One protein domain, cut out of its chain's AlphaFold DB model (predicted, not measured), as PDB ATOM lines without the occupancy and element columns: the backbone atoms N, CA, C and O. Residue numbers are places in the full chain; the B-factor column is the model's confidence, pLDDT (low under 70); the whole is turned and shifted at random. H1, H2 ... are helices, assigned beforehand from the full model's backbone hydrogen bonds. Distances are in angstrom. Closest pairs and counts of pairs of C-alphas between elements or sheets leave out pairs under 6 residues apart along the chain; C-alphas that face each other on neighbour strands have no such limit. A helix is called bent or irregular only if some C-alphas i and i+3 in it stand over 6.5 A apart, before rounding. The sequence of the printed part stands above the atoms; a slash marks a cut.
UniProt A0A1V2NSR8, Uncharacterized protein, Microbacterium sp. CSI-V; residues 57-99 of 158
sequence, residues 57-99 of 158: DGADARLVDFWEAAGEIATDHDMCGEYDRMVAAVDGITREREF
ATOM      1  N   ASP A  57     192.717   8.671  11.903       80.62
ATOM      2  CA  ASP A  57     191.593   8.481  12.814       80.62
ATOM      3  C   ASP A  57     190.598   7.488  12.195       80.62
ATOM      4  O   ASP A  57     190.191   7.642  11.040       80.62
ATOM      5  N   GLY A  58     190.218   6.451  12.942       80.56
ATOM      6  CA  GLY A  58     189.234   5.471  12.497       80.56
ATOM      7  C   GLY A  58     187.826   6.051  12.355       80.56
ATOM      8  O   GLY A  58     187.036   5.494  11.591       80.56
ATOM      9  N   ALA A  59     187.521   7.164  13.028       83.56
ATOM     10  CA  ALA A  59     186.253   7.887  12.929       83.56
ATOM     11  C   ALA A  59     186.213   8.912  11.777       83.56
ATOM     12  O   ALA A  59     185.257   9.686  11.670       83.56
ATOM     13  N   ASP A  60     187.227   8.940  10.904       88.25
ATOM     14  CA  ASP A  60     187.261   9.831   9.743       88.25
ATOM     15  C   ASP A  60     185.980   9.682   8.898       88.25
ATOM     16  O   ASP A  60     185.563   8.579   8.542       88.25
ATOM     17  N   ALA A  61     185.361  10.810   8.538       84.19
ATOM     18  CA  ALA A  61     184.111  10.843   7.778       84.19
ATOM     19  C   ALA A  61     184.205  10.135   6.411       84.19
ATOM     20  O   ALA A  61     183.189   9.740   5.844       84.19
ATOM     21  N   ARG A  62     185.417   9.953   5.872       84.19
ATOM     22  CA  ARG A  62     185.672   9.187   4.643       84.19
ATOM     23  C   ARG A  62     185.483   7.679   4.825       84.19
ATOM     24  O   ARG A  62     185.383   6.974   3.825       84.19
ATOM     25  N   LEU A  63     185.459   7.180   6.062       87.94
ATOM     26  CA  LEU A  63     185.321   5.760   6.393       87.94
ATOM     27  C   LEU A  63     183.884   5.343   6.741       87.94
ATOM     28  O   LEU A  63     183.672   4.175   7.049       87.94
ATOM     29  N   VAL A  64     182.900   6.247   6.677       88.00
ATOM     30  CA  VAL A  64     181.494   5.954   7.024       88.00
ATOM     31  C   VAL A  64     180.960   4.745   6.254       88.00
ATOM     32  O   VAL A  64     180.612   3.743   6.873       88.00
ATOM     33  N   ASP A  65     181.009   4.788   4.921       87.50
ATOM     34  CA  ASP A  65     180.505   3.703   4.067       87.50
ATOM     35  C   ASP A  65     181.277   2.385   4.282       87.50
ATOM     36  O   ASP A  65     180.730   1.291   4.153       87.50
ATOM     37  N   PHE A  66     182.569   2.476   4.631       90.31
ATOM     38  CA  PHE A  66     183.382   1.306   4.968       90.31
ATOM     39  C   PHE A  66     182.898   0.653   6.266       90.31
ATOM     40  O   PHE A  66     182.728  -0.566   6.310       90.31
ATOM     41  N   TRP A  67     182.668   1.448   7.313       91.38
ATOM     42  CA  TRP A  67     182.206   0.951   8.606       91.38
ATOM     43  C   TRP A  67     180.774   0.429   8.560       91.38
ATOM     44  O   TRP A  67     180.483  -0.545   9.255       91.38
ATOM     45  N   GLU A  68     179.916   1.027   7.733       88.94
ATOM     46  CA  GLU A  68     178.554   0.550   7.476       88.94
ATOM     47  C   GLU A  68     178.587  -0.841   6.828       88.94
ATOM     48  O   GLU A  68     178.081  -1.803   7.406       88.94
ATOM     49  N   ALA A  69     179.309  -0.995   5.712       88.88
ATOM     50  CA  ALA A  69     179.450  -2.285   5.037       88.88
ATOM     51  C   ALA A  69     180.124  -3.350   5.923       88.88
ATOM     52  O   ALA A  69     179.723  -4.516   5.936       88.88
ATOM     53  N   ALA A  70     181.148  -2.970   6.693       88.38
ATOM     54  CA  ALA A  70     181.794  -3.874   7.639       88.38
ATOM     55  C   ALA A  70     180.848  -4.291   8.780       88.38
ATOM     56  O   ALA A  70     180.915  -5.434   9.235       88.38
ATOM     57  N   GLY A  71     179.961  -3.395   9.222       86.12
ATOM     58  CA  GLY A  71     178.956  -3.666  10.247       86.12
ATOM     59  C   GLY A  71     177.879  -4.637   9.763       86.12
ATOM     60  O   GLY A  71     177.523  -5.565  10.495       86.12
ATOM     61  N   GLU A  72     177.422  -4.482   8.518       87.38
ATOM     62  CA  GLU A  72     176.494  -5.418   7.871       87.38
ATOM     63  C   GLU A  72     177.111  -6.817   7.754       87.38
ATOM     64  O   GLU A  72     176.533  -7.789   8.234       87.38
ATOM     65  N   ILE A  73     178.332  -6.923   7.218       87.88
ATOM     66  CA  ILE A  73     179.042  -8.206   7.073       87.88
ATOM     67  C   ILE A  73     179.275  -8.862   8.439       87.88
ATOM     68  O   ILE A  73     179.078 -10.067   8.596       87.88
ATOM     69  N   ALA A  74     179.690  -8.090   9.445       86.50
ATOM     70  CA  ALA A  74     179.903  -8.622  10.786       86.50
ATOM     71  C   ALA A  74     178.607  -9.152  11.414       86.50
ATOM     72  O   ALA A  74     178.653 -10.126  12.168       86.50
ATOM     73  N   THR A  75     177.469  -8.538  11.089       84.06
ATOM     74  CA  THR A  75     176.145  -8.991  11.523       84.06
ATOM     75  C   THR A  75     175.743 -10.276  10.794       84.06
ATOM     76  O   THR A  75     175.413 -11.259  11.453       84.06
ATOM     77  N   ASP A  76     175.876 -10.323   9.466       87.81
ATOM     78  CA  ASP A  76     175.536 -11.492   8.635       87.81
ATOM     79  C   ASP A  76     176.377 -12.742   8.956       87.81
ATOM     80  O   ASP A  76     175.923 -13.875   8.789       87.81
ATOM     81  N   HIS A  77     177.613 -12.549   9.422       87.62
ATOM     82  CA  HIS A  77     178.565 -13.630   9.687       87.62
ATOM     83  C   HIS A  77     178.805 -13.924  11.175       87.62
ATOM     84  O   HIS A  77     179.720 -14.685  11.491       87.62
ATOM     85  N   ASP A  78     178.017 -13.343  12.085       85.00
ATOM     86  CA  ASP A  78     178.175 -13.495  13.543       85.00
ATOM     87  C   ASP A  78     179.592 -13.118  14.050       85.00
ATOM     88  O   ASP A  78     180.145 -13.683  14.992       85.00
ATOM     89  N   MET A  79     180.216 -12.128  13.401       86.81
ATOM     90  CA  MET A  79     181.551 -11.600  13.736       86.81
ATOM     91  C   MET A  79     181.477 -10.247  14.450       86.81
ATOM     92  O   MET A  79     182.444  -9.483  14.482       86.81
ATOM     93  N   CYS A  80     180.330  -9.961  15.060       85.44
ATOM     94  CA  CYS A  80     180.036  -8.739  15.799       85.44
ATOM     95  C   CYS A  80     181.143  -8.349  16.794       85.44
ATOM     96  O   CYS A  80     181.576  -7.202  16.824       85.44
ATOM     97  N   GLY A  81     181.650  -9.311  17.569       84.56
ATOM     98  CA  GLY A  81     182.708  -9.047  18.549       84.56
ATOM     99  C   GLY A  81     184.060  -8.685  17.926       84.56
ATOM    100  O   GLY A  81     184.851  -7.978  18.548       84.56
ATOM    101  N   GLU A  82     184.336  -9.141  16.701       86.88
ATOM    102  CA  GLU A  82     185.565  -8.778  15.993       86.88
ATOM    103  C   GLU A  82     185.458  -7.372  15.401       86.88
ATOM    104  O   GLU A  82     186.408  -6.597  15.493       86.88
ATOM    105  N   TYR A  83     184.282  -7.008  14.880       87.81
ATOM    106  CA  TYR A  83     183.982  -5.633  14.484       87.81
ATOM    107  C   TYR A  83     184.166  -4.667  15.655       87.81
ATOM    108  O   TYR A  83     184.927  -3.708  15.543       87.81
ATOM    109  N   ASP A  84     183.561  -4.972  16.806       86.88
ATOM    110  CA  ASP A  84     183.653  -4.129  17.999       86.88
ATOM    111  C   ASP A  84     185.112  -4.004  18.488       86.88
ATOM    112  O   ASP A  84     185.545  -2.929  18.905       86.88
ATOM    113  N   ARG A  85     185.911  -5.079  18.380       89.00
ATOM    114  CA  ARG A  85     187.349  -5.040  18.692       89.00
ATOM    115  C   ARG A  85     188.114  -4.120  17.744       89.00
ATOM    116  O   ARG A  85     188.981  -3.380  18.205       89.00
ATOM    117  N   MET A  86     187.830  -4.181  16.443       87.69
ATOM    118  CA  MET A  86     188.470  -3.314  15.452       87.69
ATOM    119  C   MET A  86     188.107  -1.853  15.697       87.69
ATOM    120  O   MET A  86     189.011  -1.030  15.797       87.69
ATOM    121  N   VAL A  87     186.819  -1.551  15.881       89.00
ATOM    122  CA  VAL A  87     186.328  -0.206  16.215       89.00
ATOM    123  C   VAL A  87     187.036   0.334  17.457       89.00
ATOM    124  O   VAL A  87     187.595   1.423  17.407       89.00
ATOM    125  N   ALA A  88     187.121  -0.445  18.538       87.31
ATOM    126  CA  ALA A  88     187.810  -0.018  19.756       87.31
ATOM    127  C   ALA A  88     189.325   0.204  19.570       87.31
ATOM    128  O   ALA A  88     189.920   1.010  20.280       87.31
ATOM    129  N   ALA A  89     189.964  -0.516  18.644       88.94
ATOM    130  CA  ALA A  89     191.403  -0.413  18.407       88.94
ATOM    131  C   ALA A  89     191.801   0.846  17.625       88.94
ATOM    132  O   ALA A  89     192.920   1.331  17.797       88.94
ATOM    133  N   VAL A  90     190.913   1.353  16.767       87.25
ATOM    134  CA  VAL A  90     191.189   2.505  15.891       87.25
ATOM    135  C   VAL A  90     190.300   3.713  16.175       87.25
ATOM    136  O   VAL A  90     190.341   4.668  15.411       87.25
ATOM    137  N   ASP A  91     189.512   3.660  17.252       85.88
ATOM    138  CA  ASP A  91     188.466   4.641  17.569       85.88
ATOM    139  C   ASP A  91     187.503   4.846  16.382       85.88
ATOM    140  O   ASP A  91     187.253   5.948  15.916       85.88
ATOM    141  N   GLY A  92     187.043   3.728  15.810       85.06
ATOM    142  CA  GLY A  92     186.188   3.690  14.624       85.06
ATOM    143  C   GLY A  92     184.730   4.082  14.878       85.06
ATOM    144  O   GLY A  92     184.308   4.370  15.996       85.06
ATOM    145  N   ILE A  93     183.916   4.021  13.823       85.12
ATOM    146  CA  ILE A  93     182.474   4.268  13.928       85.12
ATOM    147  C   ILE A  93     181.784   3.032  14.514       85.12
ATOM    148  O   ILE A  93     181.900   1.928  13.987       85.12
ATOM    149  N   THR A  94     181.049   3.213  15.612       82.62
ATOM    150  CA  THR A  94     180.258   2.149  16.246       82.62
ATOM    151  C   THR A  94     179.003   1.825  15.438       82.62
ATOM    152  O   THR A  94     178.322   2.741  14.978       82.62
ATOM    153  N   ARG A  95     178.639   0.541  15.346       74.38
ATOM    154  CA  ARG A  95     177.395   0.095  14.699       74.38
ATOM    155  C   ARG A  95     176.193   0.144  15.645       74.38
ATOM    156  O   ARG A  95     176.321  -0.125  16.842       74.38
ATOM    157  N   GLU A  96     175.015   0.396  15.087       68.81
ATOM    158  CA  GLU A  96     173.752   0.097  15.762       68.81
ATOM    159  C   GLU A  96     173.509  -1.419  15.749       68.81
ATOM    160  O   GLU A  96     173.904  -2.124  14.819       68.81
ATOM    161  N   ARG A  97     172.904  -1.947  16.815       65.88
ATOM    162  CA  ARG A  97     172.591  -3.375  16.943       65.88
ATOM    163  C   ARG A  97     171.232  -3.562  17.592       65.88
ATOM    164  O   ARG A  97     170.898  -2.868  18.553       65.88
ATOM    165  N   GLU A  98     170.476  -4.515  17.065       61.62
ATOM    166  CA  GLU A  98     169.241  -4.969  17.688       61.62
ATOM    167  C   GLU A  98     169.587  -5.826  18.906       61.62
ATOM    168  O   GLU A  98     170.457  -6.697  18.850       61.62
ATOM    169  N   PHE A  99     168.914  -5.556  20.016       62.09
ATOM    170  CA  PHE A  99     169.015  -6.358  21.224       62.09
ATOM    171  C   PHE A  99     167.642  -6.903  21.563       62.09
ATOM    172  O   PHE A  99     166.666  -6.151  21.609       62.09
TER     173      PHE A  99
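This is residues 57 to 99 of the 158 residues of an uncharacterized protein of Microbacterium sp. CSI-V (UniProt A0A1V2NSR8). A helical hairpin makes this domain: the longer helix H1 and the shorter H2 run side by side in opposite directions, joined by a tight turn at residues 77 to 79. After H2, residues 91 to 99 hold no named element; they fold back along one side of the pair towards its turn end and draw away from it towards Phe 99. The printed part has 43 residues with two named helices, H1 then H2, and no named strand; its class is all helix. It is compact, with a radius of gyration of the C-alphas of 9.7 A, and spans 26 by 18 by 16 A.

Begin with the two helices, H1 at residues 61 to 76 and H2 at residues 80 to 90. The two touch and form a helical hairpin, and H1 does so with residues 70 to 74 alone. Look at Ala 74 and Cys 80, whose C-alphas are the closest of the two helices, 5.0 A apart. Their lines stand at a shallow tilt of 23 degrees, opposite ways, and their centres are 11.5 A apart. In H2 every O i to N i+4 pair is within hydrogen-bond range, and in H1 10 of 12 are.

Find C-alpha 61 at (184.111, 10.843, 7.778); from there H1 runs 23.9 A to C-alpha 76 at (175.536, -11.492, 8.635). H1 is irregular: C-alphas 62 and 65 are 7.6 A apart. H2 runs 15.8 A from C-alpha 80 to C-alpha 90 at (191.189, 2.505, 15.891).

The two C-alphas farthest apart are those of Asp 57 and Phe 99, at 28.3 A. The printed part has no cut, and the link from H1 to H2 is tight. In the B-factor column the mean pLDDT of the printed part is 84.3, and you will find values under 70 at residues 96 to 99.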